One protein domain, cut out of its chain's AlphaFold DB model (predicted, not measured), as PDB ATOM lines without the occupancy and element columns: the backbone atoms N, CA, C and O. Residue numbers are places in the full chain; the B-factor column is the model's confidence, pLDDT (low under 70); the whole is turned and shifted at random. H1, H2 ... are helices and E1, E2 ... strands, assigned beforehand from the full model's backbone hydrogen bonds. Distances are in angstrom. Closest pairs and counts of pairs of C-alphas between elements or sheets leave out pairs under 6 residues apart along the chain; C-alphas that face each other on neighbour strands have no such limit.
ATOM      1  N   ARG A   4     171.673 175.831 198.432       89.75
ATOM      2  CA  ARG A   4     172.851 175.975 197.559       89.75
ATOM      3  C   ARG A   4     173.173 174.683 196.815       89.75
ATOM      4  O   ARG A   4     173.511 174.727 195.635       89.75
ATOM      5  N   ALA A   5     173.063 173.540 197.487       87.06
ATOM      6  CA  ALA A   5     173.230 172.241 196.841       87.06
ATOM      7  C   ALA A   5     172.100 171.993 195.830       87.06
ATOM      8  O   ALA A   5     172.368 171.615 194.688       87.06
ATOM      9  N   THR A   6     170.856 172.303 196.213       91.56
ATOM     10  CA  THR A   6     169.693 172.209 195.326       91.56
ATOM     11  C   THR A   6     169.823 173.150 194.134       91.56
ATOM     12  O   THR A   6     169.520 172.733 193.024       91.56
ATOM     13  N   LYS A   7     170.338 174.376 194.313       93.62
ATOM     14  CA  LYS A   7     170.648 175.302 193.210       93.62
ATOM     15  C   LYS A   7     171.544 174.637 192.167       93.62
ATOM     16  O   LYS A   7     171.214 174.657 190.986       93.62
ATOM     17  N   THR A   8     172.663 174.047 192.589       91.38
ATOM     18  CA  THR A   8     173.613 173.400 191.672       91.38
ATOM     19  C   THR A   8     172.970 172.232 190.927       91.38
ATOM     20  O   THR A   8     173.083 172.163 189.706       91.38
ATOM     21  N   ALA A   9     172.274 171.341 191.642       92.56
ATOM     22  CA  ALA A   9     171.590 170.199 191.037       92.56
ATOM     23  C   ALA A   9     170.515 170.653 190.038       92.56
ATOM     24  O   ALA A   9     170.574 170.294 188.865       92.56
ATOM     25  N   PHE A  10     169.620 171.546 190.471       95.19
ATOM     26  CA  PHE A  10     168.536 172.085 189.655       95.19
ATOM     27  C   PHE A  10     169.059 172.726 188.370       95.19
ATOM     28  O   PHE A  10     168.607 172.387 187.283       95.19
ATOM     29  N   LEU A  11     170.065 173.603 188.465       94.50
ATOM     30  CA  LEU A  11     170.646 174.267 187.295       94.50
ATOM     31  C   LEU A  11     171.311 173.281 186.321       94.50
ATOM     32  O   LEU A  11     171.359 173.564 185.122       94.50
ATOM     33  N   ASN A  12     171.851 172.161 186.802       93.19
ATOM     34  CA  ASN A  12     172.464 171.131 185.957       93.19
ATOM     35  C   ASN A  12     171.431 170.265 185.231       93.19
ATOM     36  O   ASN A  12     171.714 169.806 184.130       93.19
ATOM     37  N   GLU A  13     170.249 170.088 185.815       94.75
ATOM     38  CA  GLU A  13     169.147 169.308 185.241       94.75
ATOM     39  C   GLU A  13     168.320 170.085 184.206       94.75
ATOM     40  O   GLU A  13     167.560 169.480 183.452       94.75
ATOM     41  N   LEU A  14     168.473 171.414 184.126       93.62
ATOM     42  CA  LEU A  14     167.779 172.228 183.127       93.62
ATOM     43  C   LEU A  14     168.223 171.869 181.698       93.62
ATOM     44  O   LEU A  14     169.274 172.315 181.230       93.62
ATOM     45  N   ALA A  15     167.386 171.108 180.996       88.19
ATOM     46  CA  ALA A  15     167.480 170.872 179.559       88.19
ATOM     47  C   ALA A  15     166.801 172.006 178.765       88.19
ATOM     48  O   ALA A  15     165.903 172.678 179.269       88.19
ATOM     49  N   ASP A  16     167.235 172.217 177.519       87.88
ATOM     50  CA  ASP A  16     166.605 173.134 176.552       87.88
ATOM     51  C   ASP A  16     166.496 174.614 176.986       87.88
ATOM     52  O   ASP A  16     165.643 175.360 176.503       87.88
ATOM     53  N   VAL A  17     167.391 175.074 177.868       93.75
ATOM     54  CA  VAL A  17     167.475 176.480 178.304       93.75
ATOM     55  C   VAL A  17     168.673 177.199 177.693       93.75
ATOM     56  O   VAL A  17     169.755 176.634 177.525       93.75
ATOM     57  N   THR A  18     168.512 178.489 177.390       94.56
ATOM     58  CA  THR A  18     169.637 179.310 176.920       94.56
ATOM     59  C   THR A  18     170.606 179.622 178.072       94.56
ATOM     60  O   THR A  18     170.193 179.654 179.238       94.56
ATOM     61  N   PRO A  19     171.890 179.931 177.794       94.81
ATOM     62  CA  PRO A  19     172.829 180.365 178.833       94.81
ATOM     63  C   PRO A  19     172.330 181.579 179.628       94.81
ATOM     64  O   PRO A  19     172.504 181.632 180.843       94.81
ATOM     65  N   LEU A  20     171.654 182.518 178.955       95.25
ATOM     66  CA  LEU A  20     171.048 183.693 179.583       95.25
ATOM     67  C   LEU A  20     169.929 183.303 180.557       95.25
ATOM     68  O   LEU A  20     169.880 183.825 181.668       95.25
ATOM     69  N   GLN A  21     169.054 182.371 180.169       96.12
ATOM     70  CA  GLN A  21     167.978 181.888 181.036       96.12
ATOM     71  C   GLN A  21     168.539 181.176 182.266       96.12
ATOM     72  O   GLN A  21     168.148 181.489 183.388       96.12
ATOM     73  N   LYS A  22     169.514 180.280 182.072       96.00
ATOM     74  CA  LYS A  22     170.192 179.582 183.172       96.00
ATOM     75  C   LYS A  22     170.875 180.567 184.127       96.00
ATOM     76  O   LYS A  22     170.757 180.421 185.344       96.00
ATOM     77  N   GLN A  23     171.529 181.604 183.595       95.69
ATOM     78  CA  GLN A  23     172.117 182.675 184.402       95.69
ATOM     79  C   GLN A  23     171.044 183.465 185.166       95.69
ATOM     80  O   GLN A  23     171.191 183.682 186.366       95.69
ATOM     81  N   GLY A  24     169.952 183.858 184.505       96.38
ATOM     82  CA  GLY A  24     168.835 184.570 185.127       96.38
ATOM     83  C   GLY A  24     168.225 183.798 186.296       96.38
ATOM     84  O   GLY A  24     168.085 184.349 187.384       96.38
ATOM     85  N   VAL A  25     167.950 182.504 186.106       97.06
ATOM     86  CA  VAL A  25     167.447 181.614 187.167       97.06
ATOM     87  C   VAL A  25     168.452 181.511 188.314       97.06
ATOM     88  O   VAL A  25     168.074 181.672 189.471       97.06
ATOM     89  N   SER A  26     169.744 181.320 188.017       96.31
ATOM     90  CA  SER A  26     170.792 181.291 189.047       96.31
ATOM     91  C   SER A  26     170.786 182.551 189.915       96.31
ATOM     92  O   SER A  26     170.892 182.450 191.136       96.31
ATOM     93  N   LEU A  27     170.631 183.726 189.299       96.75
ATOM     94  CA  LEU A  27     170.612 185.010 190.000       96.75
ATOM     95  C   LEU A  27     169.338 185.227 190.828       96.75
ATOM     96  O   LEU A  27     169.413 185.836 191.894       96.75
ATOM     97  N   VAL A  28     168.187 184.715 190.380       96.75
ATOM     98  CA  VAL A  28     166.957 184.699 191.192       96.75
ATOM     99  C   VAL A  28     167.161 183.844 192.441       96.75
ATOM    100  O   VAL A  28     166.829 184.279 193.544       96.75
ATOM    101  N   ILE A  29     167.778 182.669 192.299       96.06
ATOM    102  CA  ILE A  29     168.094 181.803 193.442       96.06
ATOM    103  C   ILE A  29     169.090 182.486 194.392       96.06
ATOM    104  O   ILE A  29     168.934 182.391 195.606       96.06
ATOM    105  N   ASP A  30     170.066 183.239 193.876       94.56
ATOM    106  CA  ASP A  30     170.967 184.035 194.722       94.56
ATOM    107  C   ASP A  30     170.224 185.093 195.554       94.56
ATOM    108  O   ASP A  30     170.582 185.330 196.707       94.56
ATOM    109  N   CYS A  31     169.172 185.712 195.010       94.62
ATOM    110  CA  CYS A  31     168.314 186.626 195.768       94.62
ATOM    111  C   CYS A  31     167.518 185.908 196.872       94.62
ATOM    112  O   CYS A  31     167.386 186.458 197.965       94.62
ATOM    113  N   LEU A  32     167.047 184.677 196.633       93.50
ATOM    114  CA  LEU A  32     166.395 183.854 197.665       93.50
ATOM    115  C   LEU A  32     167.361 183.504 198.802       93.50
ATOM    116  O   LEU A  32     167.025 183.670 199.971       93.50
ATOM    117  N   ILE A  33     168.584 183.088 198.465       91.50
ATOM    118  CA  ILE A  33     169.620 182.788 199.462       91.50
ATOM    119  C   ILE A  33     169.946 184.044 200.278       91.50
ATOM    120  O   ILE A  33     170.065 183.980 201.496       91.50
ATOM    121  N   GLU A  34     170.051 185.207 199.634       90.19
ATOM    122  CA  GLU A  34     170.302 186.471 200.327       90.19
ATOM    123  C   GLU A  34     169.170 186.874 201.282       90.19
ATOM    124  O   GLU A  34     169.439 187.422 202.352       90.19
ATOM    125  N   ASN A  35     167.921 186.578 200.923       90.19
ATOM    126  CA  ASN A  35     166.767 186.745 201.801       90.19
ATOM    127  C   ASN A  35     166.857 185.840 203.040       90.19
ATOM    128  O   ASN A  35     166.698 186.335 204.156       90.19
ATOM    129  N   GLU A  36     167.208 184.558 202.874       87.19
ATOM    130  CA  GLU A  36     167.422 183.641 204.006       87.19
ATOM    131  C   GLU A  36     168.563 184.112 204.919       87.19
ATOM    132  O   GLU A  36     168.419 184.126 206.141       87.19
ATOM    133  N   VAL A  37     169.679 184.555 204.329       83.81
ATOM    134  CA  VAL A  37     170.847 185.084 205.052       83.81
ATOM    135  C   VAL A  37     170.472 186.289 205.911       83.81
ATOM    136  O   VAL A  37     170.877 186.379 207.067       83.81
ATOM    137  N   LYS A  38     169.706 187.230 205.348       83.19
ATOM    138  CA  LYS A  38     169.334 188.483 206.019       83.19
ATOM    139  C   LYS A  38     168.059 188.371 206.854       83.19
ATOM    140  O   LYS A  38     167.660 189.366 207.454       83.19
ATOM    141  N   ASN A  39     167.428 187.195 206.887       83.44
ATOM    142  CA  ASN A  39     166.117 186.974 207.494       83.44
ATOM    143  C   ASN A  39     165.083 188.021 207.029       83.44
ATOM    144  O   ASN A  39     164.456 188.706 207.839       83.44
ATOM    145  N   ASN A  40     164.971 188.187 205.712       87.25
ATOM    146  CA  ASN A  40     164.094 189.164 205.077       87.25
ATOM    147  C   ASN A  40     163.319 188.522 203.922       87.25
ATOM    148  O   ASN A  40     163.819 187.609 203.278       87.25
ATOM    149  N   ASP A  41     162.140 189.052 203.612       89.31
ATOM    150  CA  ASP A  41     161.264 188.583 202.534       89.31
ATOM    151  C   ASP A  41     161.188 189.625 201.404       89.31
ATOM    152  O   ASP A  41     160.108 189.992 200.935       89.31
ATOM    153  N   THR A  42     162.337 190.157 200.971       93.38
ATOM    154  CA  THR A  42     162.379 191.154 199.890       93.38
ATOM    155  C   THR A  42     161.874 190.526 198.584       93.38
ATOM    156  O   THR A  42     162.482 189.554 198.121       93.38
ATOM    157  N   PRO A  43     160.823 191.065 197.938       94.69
ATOM    158  CA  PRO A  43     160.324 190.498 196.692       94.69
ATOM    159  C   PRO A  43     161.337 190.613 195.548       94.69
ATOM    160  O   PRO A  43     162.138 191.551 195.494       94.69
ATOM    161  N   ILE A  44     161.277 189.663 194.618       96.81
ATOM    162  CA  ILE A  44     162.171 189.563 193.464       96.81
ATOM    163  C   ILE A  44     161.408 189.969 192.204       96.81
ATOM    164  O   ILE A  44     160.368 189.395 191.892       96.81
ATOM    165  N   VAL A  45     161.938 190.938 191.460       96.56
ATOM    166  CA  VAL A  45     161.382 191.411 190.190       96.56
ATOM    167  C   VAL A  45     162.301 191.006 189.040       96.56
ATOM    168  O   VAL A  45     163.451 191.441 188.961       96.56
ATOM    169  N   ILE A  46     161.788 190.199 188.116       97.19
ATOM    170  CA  ILE A  46     162.501 189.772 186.909       97.19
ATOM    171  C   ILE A  46     162.168 190.742 185.777       97.19
ATOM    172  O   ILE A  46     161.003 190.921 185.423       97.19
ATOM    173  N   THR A  47     163.181 191.376 185.195       95.06
ATOM    174  CA  THR A  47     163.003 192.341 184.103       95.06
ATOM    175  C   THR A  47     163.725 191.902 182.844       95.06
ATOM    176  O   THR A  47     164.748 191.228 182.911       95.06
ATOM    177  N   GLY A  48     163.196 192.262 181.678       91.00
ATOM    178  CA  GLY A  48     163.816 191.924 180.402       91.00
ATOM    179  C   GLY A  48     162.897 192.211 179.224       91.00
ATOM    180  O   GLY A  48     161.686 192.021 179.322       91.00
ATOM    181  N   TYR A  49     163.490 192.636 178.108       81.25
ATOM    182  CA  TYR A  49     162.766 192.990 176.882       81.25
ATOM    183  C   TYR A  49     162.334 191.777 176.047       81.25
ATOM    184  O   TYR A  49     161.450 191.901 175.206       81.25
ATOM    185  N   ASN A  50     162.986 190.623 176.225       89.12
ATOM    186  CA  ASN A  50     162.638 189.404 175.506       89.12
ATOM    187  C   ASN A  50     161.635 188.579 176.320       89.12
ATOM    188  O   ASN A  50     162.004 187.947 177.313       89.12
ATOM    189  N   ASP A  51     160.386 188.549 175.861       90.56
ATOM    190  CA  ASP A  51     159.311 187.755 176.459       90.56
ATOM    191  C   ASP A  51     159.661 186.268 176.574       90.56
ATOM    192  O   ASP A  51     159.264 185.628 177.548       90.56
ATOM    193  N   PHE A  52     160.398 185.712 175.607       92.56
ATOM    194  CA  PHE A  52     160.799 184.305 175.626       92.56
ATOM    195  C   PHE A  52     161.704 184.004 176.826       92.56
ATOM    196  O   PHE A  52     161.409 183.108 177.619       92.56
ATOM    197  N   ASP A  53     162.762 184.800 177.006       94.06
ATOM    198  CA  ASP A  53     163.698 184.620 178.116       94.06
ATOM    199  C   ASP A  53     163.031 184.917 179.455       94.06
ATOM    200  O   ASP A  53     163.143 184.122 180.387       94.06
ATOM    201  N   ARG A  54     162.270 186.015 179.548       94.19
ATOM    202  CA  ARG A  54     161.597 186.402 180.791       94.19
ATOM    203  C   ARG A  54     160.600 185.340 181.248       94.19
ATOM    204  O   ARG A  54     160.644 184.952 182.412       94.19
ATOM    205  N   LYS A  55     159.742 184.827 180.355       93.69
ATOM    206  CA  LYS A  55     158.772 183.767 180.694       93.69
ATOM    207  C   LYS A  55     159.466 182.480 181.131       93.69
ATOM    208  O   LYS A  55     159.040 181.880 182.115       93.69
ATOM    209  N   SER A  56     160.540 182.087 180.440       95.31
ATOM    210  CA  SER A  56     161.332 180.906 180.808       95.31
ATOM    211  C   SER A  56     161.935 181.061 182.208       95.31
ATOM    212  O   SER A  56     161.715 180.211 183.070       95.31
ATOM    213  N   VAL A  57     162.595 182.191 182.484       96.69
ATOM    214  CA  VAL A  57     163.201 182.467 183.795       96.69
ATOM    215  C   VAL A  57     162.145 182.540 184.902       96.69
ATOM    216  O   VAL A  57     162.370 181.967 185.966       96.69
ATOM    217  N   CYS A  58     160.988 183.174 184.673       95.56
ATOM    218  CA  CYS A  58     159.894 183.222 185.654       95.56
ATOM    219  C   CYS A  58     159.396 181.817 186.010       95.56
ATOM    220  O   CYS A  58     159.353 181.468 187.187       95.56
ATOM    221  N   ARG A  59     159.077 180.995 184.998       95.62
ATOM    222  CA  ARG A  59     158.583 179.623 185.189       95.62
ATOM    223  C   ARG A  59     159.590 178.766 185.955       95.62
ATOM    224  O   ARG A  59     159.237 178.155 186.955       95.62
ATOM    225  N   LEU A  60     160.848 178.756 185.516       96.81
ATOM    226  CA  LEU A  60     161.908 177.956 186.137       96.81
ATOM    227  C   LEU A  60     162.206 178.408 187.573       96.81
ATOM    228  O   LEU A  60     162.446 177.584 188.452       96.81
ATOM    229  N   SER A  61     162.154 179.715 187.833       96.56
ATOM    230  CA  SER A  61     162.319 180.251 189.189       96.56
ATOM    231  C   SER A  61     161.159 179.851 190.097       96.56
ATOM    232  O   SER A  61     161.380 179.495 191.252       96.56
ATOM    233  N   GLN A  62     159.929 179.867 189.578       95.06
ATOM    234  CA  GLN A  62     158.751 179.399 190.302       95.06
ATOM    235  C   GLN A  62     158.851 177.900 190.620       95.06
ATOM    236  O   GLN A  62     158.603 177.518 191.761       95.06
ATOM    237  N   GLU A  63     159.276 177.066 189.666       94.75
ATOM    238  CA  GLU A  63     159.510 175.628 189.880       94.75
ATOM    239  C   GLU A  63     160.530 175.379 190.996       94.75
ATOM    240  O   GLU A  63     160.275 174.594 191.912       94.75
ATOM    241  N   PHE A  64     161.646 176.114 190.987       95.56
ATOM    242  CA  PHE A  64     162.628 176.047 192.068       95.56
ATOM    243  C   PHE A  64     162.028 176.454 193.424       95.56
ATOM    244  O   PHE A  64     162.241 175.783 194.433       95.56
ATOM    245  N   CYS A  65     161.243 177.535 193.466       93.56
ATOM    246  CA  CYS A  65     160.603 177.993 194.700       93.56
ATOM    247  C   CYS A  65     159.574 176.983 195.227       93.56
ATOM    248  O   CYS A  65     159.475 176.788 196.436       93.56
ATOM    249  N   GLN A  66     158.825 176.318 194.346       91.25
ATOM    250  CA  GLN A  66     157.872 175.270 194.721       91.25
ATOM    251  C   GLN A  66     158.574 174.032 195.288       91.25
ATOM    252  O   GLN A  66     158.066 173.436 196.240       91.25
ATOM    253  N   LEU A  67     159.743 173.684 194.741       92.81
ATOM    254  CA  LEU A  67     160.602 172.618 195.255       92.81
ATOM    255  C   LEU A  67     161.136 172.950 196.657       92.81
ATOM    256  O   LEU A  67     161.085 172.108 197.554       92.81
ATOM    257  N   MET A  68     161.629 174.174 196.860       92.19
ATOM    258  CA  MET A  68     162.248 174.591 198.125       92.19
ATOM    259  C   MET A  68     161.233 174.928 199.224       92.19
ATOM    260  O   MET A  68     161.470 174.637 200.398       92.19
ATOM    261  N   TYR A  69     160.091 175.509 198.855       90.88
ATOM    262  CA  TYR A  69     159.085 176.032 199.780       90.88
ATOM    263  C   TYR A  69     157.679 175.497 199.448       90.88
ATOM    264  O   TYR A  69     156.766 176.270 199.139       90.88
ATOM    265  N   PRO A  70     157.435 174.179 199.575       88.12
ATOM    266  CA  PRO A  70     156.176 173.553 199.157       88.12
ATOM    267  C   PRO A  70     154.940 174.058 199.919       88.12
ATOM    268  O   PRO A  70     153.820 173.913 199.447       88.12
ATOM    269  N   LYS A  71     155.118 174.679 201.093       88.56
ATOM    270  CA  LYS A  71     154.023 175.278 201.877       88.56
ATOM    271  C   LYS A  71     153.703 176.730 201.493       88.56
ATOM    272  O   LYS A  71     152.714 177.269 201.976       88.56
ATOM    273  N   ALA A  72     154.531 177.368 200.665       84.88
ATOM    274  CA  ALA A  72     154.423 178.781 200.298       84.88
ATOM    275  C   ALA A  72     154.254 178.988 198.782       84.88
ATOM    276  O   ALA A  72     154.519 180.077 198.281       84.88
ATOM    277  N   GLN A  73     153.807 177.961 198.049       79.50
ATOM    278  CA  GLN A  73     153.750 177.956 196.580       79.50
ATOM    279  C   GLN A  73     153.001 179.161 195.996       79.50
ATOM    280  O   GLN A  73     153.503 179.791 195.069       79.50
ATOM    281  N   SER A  74     151.862 179.533 196.588       83.44
ATOM    282  CA  SER A  74     151.043 180.662 196.124       83.44
ATOM    283  C   SER A  74     151.737 182.023 196.253       83.44
ATOM    284  O   SER A  74     151.322 182.984 195.619       83.44
ATOM    285  N   ARG A  75     152.800 182.136 197.065       85.25
ATOM    286  CA  ARG A  75     153.597 183.369 197.180       85.25
ATOM    287  C   ARG A  75     154.604 183.532 196.045       85.25
ATOM    288  O   ARG A  75     155.163 184.611 195.912       85.25
ATOM    289  N   PHE A  76     154.863 182.489 195.262       88.44
ATOM    290  CA  PHE A  76     155.847 182.508 194.175       88.44
ATOM    291  C   PHE A  76     155.203 182.431 192.790       88.44
ATOM    292  O   PHE A  76     155.903 182.257 191.794       88.44
ATOM    293  N   GLU A  77     153.879 182.574 192.709       86.50
ATOM    294  CA  GLU A  77     153.199 182.789 191.438       86.50
ATOM    295  C   GLU A  77     153.645 184.135 190.861       86.50
ATOM    296  O   GLU A  77     153.543 185.183 191.507       86.50
ATOM    297  N   SER A  78     154.234 184.079 189.664       84.25
ATOM    298  CA  SER A  78     154.854 185.243 189.044       84.25
ATOM    299  C   SER A  78     153.794 186.235 188.564       84.25
ATOM    300  O   SER A  78     153.078 185.974 187.598       84.25
ATOM    301  N   GLU A  79     153.723 187.397 189.212       89.31
ATOM    302  CA  GLU A  79     152.757 188.451 188.891       89.31
ATOM    303  C   GLU A  79     153.391 189.595 188.093       89.31
ATOM    304  O   GLU A  79     154.554 189.955 188.282       89.31
ATOM    305  N   ILE A  80     152.615 190.210 187.198       91.94
ATOM    306  CA  ILE A  80     153.089 191.376 186.446       91.94
ATOM    307  C   ILE A  80     153.143 192.610 187.351       91.94
ATOM    308  O   ILE A  80     152.116 193.092 187.826       91.94
ATOM    309  N   LEU A  81     154.328 193.185 187.539       91.69
ATOM    310  CA  LEU A  81     154.523 194.409 188.309       91.69
ATOM    311  C   LEU A  81     154.595 195.623 187.387       91.69
ATOM    312  O   LEU A  81     155.676 196.073 187.015       91.69
ATOM    313  N   SER A  82     153.433 196.176 187.048       88.75
ATOM    314  CA  SER A  82     153.315 197.430 186.300       88.75
ATOM    315  C   SER A  82     152.836 198.545 187.219       88.75
ATOM    316  O   SER A  82     151.634 198.697 187.452       88.75
ATOM    317  N   LEU A  83     153.773 199.304 187.794       85.62
ATOM    318  CA  LEU A  83     153.441 200.447 188.636       85.62
ATOM    319  C   LEU A  83     153.594 201.734 187.820       85.62
ATOM    320  O   LEU A  83     154.669 202.116 187.362       85.62
ATOM    321  N   GLY A  84     152.478 202.427 187.625       77.44
ATOM    322  CA  GLY A  84     152.510 203.817 187.188       77.44
ATOM    323  C   GLY A  84     152.935 204.743 188.328       77.44
ATOM    324  O   GLY A  84     153.056 204.336 189.486       77.44
ATOM    325  N   GLY A  85     153.075 206.024 188.013       75.94
ATOM    326  CA  GLY A  85     153.359 207.067 188.993       75.94
ATOM    327  C   GLY A  85     154.524 207.934 188.550       75.94
ATOM    328  O   GLY A  85     155.544 207.443 188.072       75.94
ATOM    329  N   ASP A  86     154.343 209.233 188.707       87.25
ATOM    330  CA  ASP A  86     155.294 210.315 188.445       87.25
ATOM    331  C   ASP A  86     156.014 210.790 189.718       87.25
ATOM    332  O   ASP A  86     156.954 211.580 189.648       87.25
ATOM    333  N   SER A  87     155.598 210.285 190.880       91.06
ATOM    334  CA  SER A  87     156.145 210.610 192.193       91.06
ATOM    335  C   SER A  87     156.297 209.358 193.062       91.06
ATOM    336  O   SER A  87     155.694 208.313 192.798       91.06
ATOM    337  N   VAL A  88     157.096 209.479 194.126       93.44
ATOM    338  CA  VAL A  88     157.304 208.411 195.120       93.44
ATOM    339  C   VAL A  88     155.993 208.021 195.794       93.44
ATOM    340  O   VAL A  88     155.683 206.840 195.914       93.44
ATOM    341  N   GLU A  89     155.198 209.012 196.194       94.50
ATOM    342  CA  GLU A  89     153.920 208.795 196.870       94.50
ATOM    343  C   GLU A  89     152.936 208.031 195.975       94.50
ATOM    344  O   GLU A  89     152.397 207.001 196.387       94.50
ATOM    345  N   ASN A  90     152.782 208.462 194.717       94.06
ATOM    346  CA  ASN A  90     151.910 207.792 193.754       94.06
ATOM    347  C   ASN A  90     152.367 206.352 193.481       94.06
ATOM    348  O   ASN A  90     151.535 205.442 193.447       94.06
ATOM    349  N   ALA A  91     153.676 206.122 193.334       93.25
ATOM    350  CA  ALA A  91     154.230 204.784 193.139       93.25
ATOM    351  C   ALA A  91     153.976 203.868 194.351       93.25
ATOM    352  O   ALA A  91     153.545 202.726 194.175       93.25
ATOM    353  N   CYS A  92     154.157 204.368 195.578       93.94
ATOM    354  CA  CYS A  92     153.859 203.630 196.808       93.94
ATOM    355  C   CYS A  92     152.364 203.299 196.938       93.94
ATOM    356  O   CYS A  92     152.008 202.161 197.241       93.94
ATOM    357  N   ILE A  93     151.472 204.258 196.661       94.75
ATOM    358  CA  ILE A  93     150.018 204.026 196.663       94.75
ATOM    359  C   ILE A  93     149.641 202.964 195.623       94.75
ATOM    360  O   ILE A  93     148.830 202.078 195.909       94.75
ATOM    361  N   ASN A  94     150.228 203.022 194.427       93.88
ATOM    362  CA  ASN A  94     149.979 202.042 193.372       93.88
ATOM    363  C   ASN A  94     150.484 200.648 193.750       93.88
ATOM    364  O   ASN A  94     149.771 199.675 193.510       93.88
ATOM    365  N   LEU A  95     151.641 200.543 194.411       93.31
ATOM    366  CA  LEU A  95     152.128 199.277 194.957       93.31
ATOM    367  C   LEU A  95     151.155 198.707 195.999       93.31
ATOM    368  O   LEU A  95     150.785 197.540 195.917       93.31
ATOM    369  N   ILE A  96     150.661 199.531 196.928       92.00
ATOM    370  CA  ILE A  96     149.678 199.098 197.936       92.00
ATOM    371  C   ILE A  96     148.392 198.597 197.267       92.00
ATOM    372  O   ILE A  96     147.854 197.558 197.655       92.00
ATOM    373  N   LYS A  97     147.889 199.309 196.252       92.50
ATOM    374  CA  LYS A  97     146.717 198.873 195.472       92.50
ATOM    375  C   LYS A  97     146.985 197.541 194.768       92.50
ATOM    376  O   LYS A  97     146.137 196.649 194.811       92.50
ATOM    377  N   HIS A  98     148.162 197.391 194.161       91.12
ATOM    378  CA  HIS A  98     148.585 196.156 193.508       91.12
ATOM    379  C   HIS A  98     148.582 194.979 194.496       91.12
ATOM    380  O   HIS A  98     147.857 194.009 194.287       91.12
ATOM    381  N   MET A  99     149.259 195.118 195.638       88.62
ATOM    382  CA  MET A  99     149.320 194.084 196.682       88.62
ATOM    383  C   MET A  99     147.943 193.724 197.263       88.62
ATOM    384  O   MET A  99     147.684 192.569 197.582       88.62
ATOM    385  N   ARG A 100     147.028 194.694 197.400       88.50
ATOM    386  CA  ARG A 100     145.663 194.433 197.897       88.50
ATOM    387  C   ARG A 100     144.789 193.683 196.895       88.50
ATOM    388  O   ARG A 100     143.919 192.928 197.307       88.50
ATOM    389  N   SER A 101     144.985 193.934 195.603       85.12
ATOM    390  CA  SER A 101     144.168 193.351 194.529       85.12
ATOM    391  C   SER A 101     144.658 191.980 194.078       85.12
ATOM    392  O   SER A 101     143.835 191.140 193.726       85.12
ATOM    393  N   ARG A 102     145.975 191.755 194.091       77.31
ATOM    394  CA  ARG A 102     146.603 190.521 193.596       77.31
ATOM    395  C   ARG A 102     147.218 189.649 194.689       77.31
ATOM    396  O   ARG A 102     147.699 188.561 194.405       77.31
ATOM    397  N   GLY A 103     147.174 190.103 195.940       75.69
ATOM    398  CA  GLY A 103     147.848 189.447 197.055       75.69
ATOM    399  C   GLY A 103     149.333 189.807 197.138       75.69
ATOM    400  O   GLY A 103     149.872 190.586 196.350       75.69
ATOM    401  N   THR A 104     150.005 189.258 198.147       78.50
ATOM    402  CA  THR A 104     151.437 189.476 198.383       78.50
ATOM    403  C   THR A 104     152.254 188.382 197.697       78.50
ATOM    404  O   THR A 104     152.538 187.353 198.316       78.50
ATOM    405  N   SER A 105     152.619 188.596 196.430       87.31
ATOM    406  CA  SER A 105     153.624 187.764 195.759       87.31
ATOM    407  C   SER A 105     155.039 188.194 196.167       87.31
ATOM    408  O   SER A 105     155.287 189.362 196.486       87.31
ATOM    409  N   LEU A 106     155.960 187.238 196.180       92.12
ATOM    410  CA  LEU A 106     157.402 187.417 196.343       92.12
ATOM    411  C   LEU A 106     158.140 187.325 195.004       92.12
ATOM    412  O   LEU A 106     159.336 187.610 194.957       92.12
ATOM    413  N   LEU A 107     157.444 186.957 193.925       94.69
ATOM    414  CA  LEU A 107     158.003 186.853 192.587       94.69
ATOM    415  C   LEU A 107     157.169 187.675 191.608       94.69
ATOM    416  O   LEU A 107     155.999 187.400 191.361       94.69
ATOM    417  N   TYR A 108     157.803 188.665 191.001       94.81
ATOM    418  CA  TYR A 108     157.190 189.532 190.011       94.81
ATOM    419  C   TYR A 108     157.983 189.525 188.715       94.81
ATOM    420  O   TYR A 108     159.176 189.213 188.691       94.81
ATOM    421  N   TRP A 109     157.344 189.971 187.641       94.88
ATOM    422  CA  TRP A 109     158.025 190.316 186.405       94.88
ATOM    423  C   TRP A 109     157.582 191.679 185.881       94.88
ATOM    424  O   TRP A 109     156.444 192.097 186.074       94.88
ATOM    425  N   ALA A 110     158.482 192.381 185.201       93.56
ATOM    426  CA  ALA A 110     158.177 193.640 184.532       93.56
ATOM    427  C   ALA A 110     158.905 193.719 183.188       93.56
ATOM    428  O   ALA A 110     159.995 193.171 183.028       93.56
ATOM    429  N   ASP A 111     158.339 194.441 182.222       90.56
ATOM    430  CA  ASP A 111     159.022 194.672 180.942       90.56
ATOM    431  C   ASP A 111     160.284 195.520 181.129       90.56
ATOM    432  O   ASP A 111     161.300 195.316 180.464       90.56
ATOM    433  N   ASN A 112     160.224 196.483 182.052       86.56
ATOM    434  CA  ASN A 112     161.277 197.463 182.250       86.56
ATOM    435  C   ASN A 112     161.350 197.921 183.715       86.56
ATOM    436  O   ASN A 112     160.304 198.188 184.309       86.56
ATOM    437  N   PRO A 113     162.555 198.133 184.280       88.81
ATOM    438  CA  PRO A 113     162.708 198.746 185.601       88.81
ATOM    439  C   PRO A 113     162.024 200.113 185.770       88.81
ATOM    440  O   PRO A 113     161.684 200.520 186.880       88.81
ATOM    441  N   SER A 114     161.766 200.829 184.668       89.06
ATOM    442  CA  SER A 114     161.022 202.091 184.670       89.06
ATOM    443  C   SER A 114     159.611 201.970 185.250       89.06
ATOM    444  O   SER A 114     159.102 202.961 185.769       89.06
ATOM    445  N   TRP A 115     159.021 200.770 185.235       91.56
ATOM    446  CA  TRP A 115     157.707 200.466 185.808       91.56
ATOM    447  C   TRP A 115     157.685 200.478 187.335       91.56
ATOM    448  O   TRP A 115     156.638 200.273 187.927       91.56
ATOM    449  N   PHE A 116     158.820 200.665 187.997       91.88
ATOM    450  CA  PHE A 116     158.876 200.782 189.454       91.88
ATOM    451  C   PHE A 116     159.990 201.730 189.916       91.88
ATOM    452  O   PHE A 116     160.340 201.762 191.095       91.88
ATOM    453  N   LYS A 117     160.537 202.549 189.004       91.38
ATOM    454  CA  LYS A 117     161.685 203.425 189.283       91.38
ATOM    455  C   LYS A 117     161.424 204.451 190.385       91.38
ATOM    456  O   LYS A 117     162.357 204.850 191.058       91.38
ATOM    457  N   HIS A 118     160.183 204.901 190.579       92.56
ATOM    458  CA  HIS A 118     159.860 205.913 191.596       92.56
ATOM    459  C   HIS A 118     159.663 205.328 192.999       92.56
ATOM    460  O   HIS A 118     159.436 206.080 193.941       92.56
ATOM    461  N   LEU A 119     159.759 204.008 193.167       93.69
ATOM    462  CA  LEU A 119     159.738 203.414 194.495       93.69
ATOM    463  C   LEU A 119     161.034 203.712 195.268       93.69
ATOM    464  O   LEU A 119     162.101 203.838 194.657       93.69
ATOM    465  N   PRO A 120     160.970 203.763 196.611       93.31
ATOM    466  CA  PRO A 120     162.156 203.803 197.458       93.31
ATOM    467  C   PRO A 120     163.174 202.709 197.101       93.31
ATOM    468  O   PRO A 120     162.806 201.581 196.769       93.31
ATOM    469  N   SER A 121     164.462 203.048 197.171       92.94
ATOM    470  CA  SER A 121     165.556 202.111 196.895       92.94
ATOM    471  C   SER A 121     165.556 200.932 197.872       92.94
ATOM    472  O   SER A 121     165.279 201.117 199.055       92.94
ATOM    473  N   GLY A 122     165.944 199.745 197.404       90.62
ATOM    474  CA  GLY A 122     166.111 198.565 198.263       90.62
ATOM    475  C   GLY A 122     164.824 197.814 198.615       90.62
ATOM    476  O   GLY A 122     164.884 196.874 199.399       90.62
ATOM    477  N   LEU A 123     163.679 198.192 198.040       92.69
ATOM    478  CA  LEU A 123     162.403 197.498 198.243       92.69
ATOM    479  C   LEU A 123     162.298 196.176 197.481       92.69
ATOM    480  O   LEU A 123     161.556 195.296 197.905       92.69
ATOM    481  N   PHE A 124     163.021 196.040 196.371       95.00
ATOM    482  CA  PHE A 124     163.030 194.834 195.556       95.00
ATOM    483  C   PHE A 124     164.446 194.377 195.256       95.00
ATOM    484  O   PHE A 124     165.313 195.190 194.917       95.00
ATOM    485  N   HIS A 125     164.628 193.061 195.269       96.38
ATOM    486  CA  HIS A 125     165.640 192.430 194.439       96.38
ATOM    487  C   HIS A 125     165.202 192.553 192.986       96.38
ATOM    488  O   HIS A 125     164.037 192.346 192.659       96.38
ATOM    489  N   VAL A 126     166.130 192.873 192.098       96.38
ATOM    490  CA  VAL A 126     165.863 193.012 190.670       96.38
ATOM    491  C   VAL A 126     166.862 192.163 189.906       96.38
ATOM    492  O   VAL A 126     168.069 192.341 190.065       96.38
ATOM    493  N   VAL A 127     166.353 191.266 189.063       96.75
ATOM    494  CA  VAL A 127     167.145 190.483 188.108       96.75
ATOM    495  C   VAL A 127     166.854 191.016 186.710       96.75
ATOM    496  O   VAL A 127     165.749 190.861 186.197       96.75
ATOM    497  N   CYS A 128     167.834 191.675 186.101       94.88
ATOM    498  CA  CYS A 128     167.738 192.250 184.765       94.88
ATOM    499  C   CYS A 128     168.331 191.292 183.731       94.88
ATOM    500  O   CYS A 128     169.521 190.984 183.790       94.88
ATOM    501  N   LEU A 129     167.510 190.855 182.776       94.81
ATOM    502  CA  LEU A 129     167.906 190.066 181.614       94.81
ATOM    503  C   LEU A 129     168.224 191.012 180.449       94.81
ATOM    504  O   LEU A 129     167.327 191.595 179.830       94.81
ATOM    505  N   GLU A 130     169.508 191.167 180.148       90.44
ATOM    506  CA  GLU A 130     169.988 191.882 178.968       90.44
ATOM    507  C   GLU A 130     170.284 190.900 177.825       90.44
ATOM    508  O   GLU A 130     170.230 189.687 177.994       90.44
ATOM    509  N   ARG A 131     170.606 191.404 176.625       84.38
ATOM    510  CA  ARG A 131     170.698 190.580 175.399       84.38
ATOM    511  C   ARG A 131     171.613 189.351 175.506       84.38
ATOM    512  O   ARG A 131     171.413 188.399 174.760       84.38
ATOM    513  N   LYS A 132     172.658 189.401 176.334       87.38
ATOM    514  CA  LYS A 132     173.651 188.318 176.472       87.38
ATOM    515  C   LYS A 132     174.042 188.009 177.915       87.38
ATOM    516  O   LYS A 132     174.759 187.040 178.139       87.38
ATOM    517  N   THR A 133     173.618 188.831 178.865       91.88
ATOM    518  CA  THR A 133     174.029 188.751 180.266       91.88
ATOM    519  C   THR A 133     172.842 189.042 181.163       91.88
ATOM    520  O   THR A 133     171.931 189.780 180.791       91.88
ATOM    521  N   ALA A 134     172.863 188.468 182.358       93.38
ATOM    522  CA  ALA A 134     171.941 188.826 183.419       93.38
ATOM    523  C   ALA A 134     172.691 189.482 184.583       93.38
ATOM    524  O   ALA A 134     173.834 189.129 184.886       93.38
ATOM    525  N   HIS A 135     172.031 190.426 185.247       93.88
ATOM    526  CA  HIS A 135     172.559 191.135 186.410       93.88
ATOM    527  C   HIS A 135     171.531 191.120 187.534       93.88
ATOM    528  O   HIS A 135     170.334 191.222 187.273       93.88
ATOM    529  N   ARG A 136     171.991 191.028 188.784       94.50
ATOM    530  CA  ARG A 136     171.132 191.157 189.966       94.50
ATOM    531  C   ARG A 136     171.529 192.346 190.815       94.50
ATOM    532  O   ARG A 136     172.686 192.766 190.800       94.50
ATOM    533  N   GLY A 137     170.583 192.871 191.570       93.94
ATOM    534  CA  GLY A 137     170.807 194.007 192.443       93.94
ATOM    535  C   GLY A 137     169.529 194.458 193.117       93.94
ATOM    536  O   GLY A 137     168.547 193.725 193.145       93.94
ATOM    537  N   TYR A 138     169.535 195.687 193.614       93.94
ATOM    538  CA  TYR A 138     168.356 196.304 194.217       93.94
ATOM    539  C   TYR A 138     167.796 197.415 193.334       93.94
ATOM    540  O   TYR A 138     168.554 198.098 192.634       93.94
ATOM    541  N   ASN A 139     166.478 197.631 193.396       93.75
ATOM    542  CA  ASN A 139     165.858 198.791 192.761       93.75
ATOM    543  C   ASN A 139     166.419 200.096 193.357       93.75
ATOM    544  O   ASN A 139     166.792 200.156 194.535       93.75
ATOM    545  N   LYS A 140     166.454 201.151 192.542       92.12
ATOM    546  CA  LYS A 140     166.974 202.462 192.931       92.12
ATOM    547  C   LYS A 140     165.967 203.556 192.602       92.12
ATOM    548  O   LYS A 140     165.479 203.635 191.477       92.12
ATOM    549  N   LEU A 141     165.717 204.420 193.584       91.12
ATOM    550  CA  LEU A 141     164.810 205.550 193.442       91.12
ATOM    551  C   LEU A 141     165.202 206.439 192.256       91.12
ATOM    552  O   LEU A 141     166.360 206.835 192.098       91.12
ATOM    553  N   SER A 142     164.196 206.760 191.450       86.25
ATOM    554  CA  SER A 142     164.247 207.581 190.245       86.25
ATOM    555  C   SER A 142     165.280 207.111 189.218       86.25
ATOM    556  O   SER A 142     165.737 207.903 188.396       86.25
ATOM    557  N   SER A 143     165.632 205.821 189.233       84.62
ATOM    558  CA  SER A 143     166.571 205.221 188.289       84.62
ATOM    559  C   SER A 143     165.991 203.965 187.653       84.62
ATOM    560  O   SER A 143     165.396 203.127 188.323       84.62
ATOM    561  N   SER A 144     166.220 203.804 186.349       79.44
ATOM    562  CA  SER A 144     165.970 202.535 185.654       79.44
ATOM    563  C   SER A 144     167.148 201.559 185.784       79.44
ATOM    564  O   SER A 144     167.085 200.449 185.263       79.44
ATOM    565  N   THR A 145     168.239 201.971 186.436       85.25
ATOM    566  CA  THR A 145     169.382 201.103 186.743       85.25
ATOM    567  C   THR A 145     169.242 200.485 188.128       85.25
ATOM    568  O   THR A 145     168.599 201.046 189.017       85.25
ATOM    569  N   ILE A 146     169.884 199.336 188.311       84.94
ATOM    570  CA  ILE A 146     169.926 198.618 189.583       84.94
ATOM    571  C   ILE A 146     171.268 198.845 190.280       84.94
ATOM    572  O   ILE A 146     172.290 199.075 189.630       84.94
ATOM    573  N   ASN A 147     171.284 198.731 191.605       83.44
ATOM    574  CA  ASN A 147     172.532 198.636 192.358       83.44
ATOM    575  C   ASN A 147     173.070 197.205 192.233       83.44
ATOM    576  O   ASN A 147     172.670 196.327 193.000       83.44
ATOM    577  N   VAL A 148     173.916 196.973 191.224       85.12
ATOM    578  CA  VAL A 148     174.432 195.639 190.883       85.12
ATOM    579  C   VAL A 148     175.165 195.020 192.072       85.12
ATOM    580  O   VAL A 148     176.036 195.640 192.677       85.12
ATOM    581  N   THR A 149     174.821 193.774 192.382       83.88
ATOM    582  CA  THR A 149     175.450 192.962 193.425       83.88
ATOM    583  C   THR A 149     176.254 191.844 192.774       83.88
ATOM    584  O   THR A 149     175.716 191.088 191.970       83.88
TER     585      THR A 149
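AT A GLANCE: This is residues 4 to 149 of the 331 residues of an uncharacterized protein of Rheinheimera sp (UniProt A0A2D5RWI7). A small, twisted sheet of four strands has two long helices, H2 and H3, over one face and the little helix H5 on the other. H1 packs on H2 on the side away from the sheet, and at the opposite end of the longest axis H4 lies off the sheet, near H5. The 146 printed residues, mixed in class, run H1 H2 E1 H3 H4 E2 H5 E3 E4; the mixed sheet's order is E2 E1 E3 E4. The whole is compact, with radius of gyration of the C-alphas 14.5 A and spans of 44 by 35 by 26 A.

HOW THE PARTS SIT: Start at E1, residues 44 to 48. Its parallel neighbours are E2, residues 107 to 110, with N 108 and O 44 2.8 A apart, and E3, residues 125 to 129, with N 45 and O 125 2.8 A apart. E4, residues 134 to 138, forms an antiparallel hairpin with E3; look at N 126 and O 137, 2.8 A. H2, residues 19 to 38, runs along the strands over E3, at height 8.8 A over the sheet. On the same face, H3, residues 51 to 68, touches H2 at a steep tilt of 41 degrees, C-alphas Val 25 and Val 57 closest at 5.5 A. H1, residues 4 to 13, touches H2 in a helical hairpin, C-alphas Leu 11 and Lys 22 closest at 6.7 A. H5, residues 113 to 116, is on the opposite face. H4, residues 88 to 102, is close to H5 but not clearly touching, C-alphas Ala 91 and Phe 116 closest at 7.2 A. Every O i to N i+4 pair is within hydrogen-bond range in H1, H2, H3 and H4; H5 is too short for one.

IN THESE COORDINATES: Find C-alpha 19 at (172.829, 180.365, 178.833); H2 runs 28.6 A from there. H3 spans 25.5 A, H4 20.9 A. E4 ends at C-alpha 138, (168.356, 196.304, 194.217).

THE WHOLE: The C-alphas of Glu 13 and Glu 89 are farthest apart, 43.9 A. The printed part has no cut; the link H3 to H4 is long, and no printed residue is under pLDDT 70.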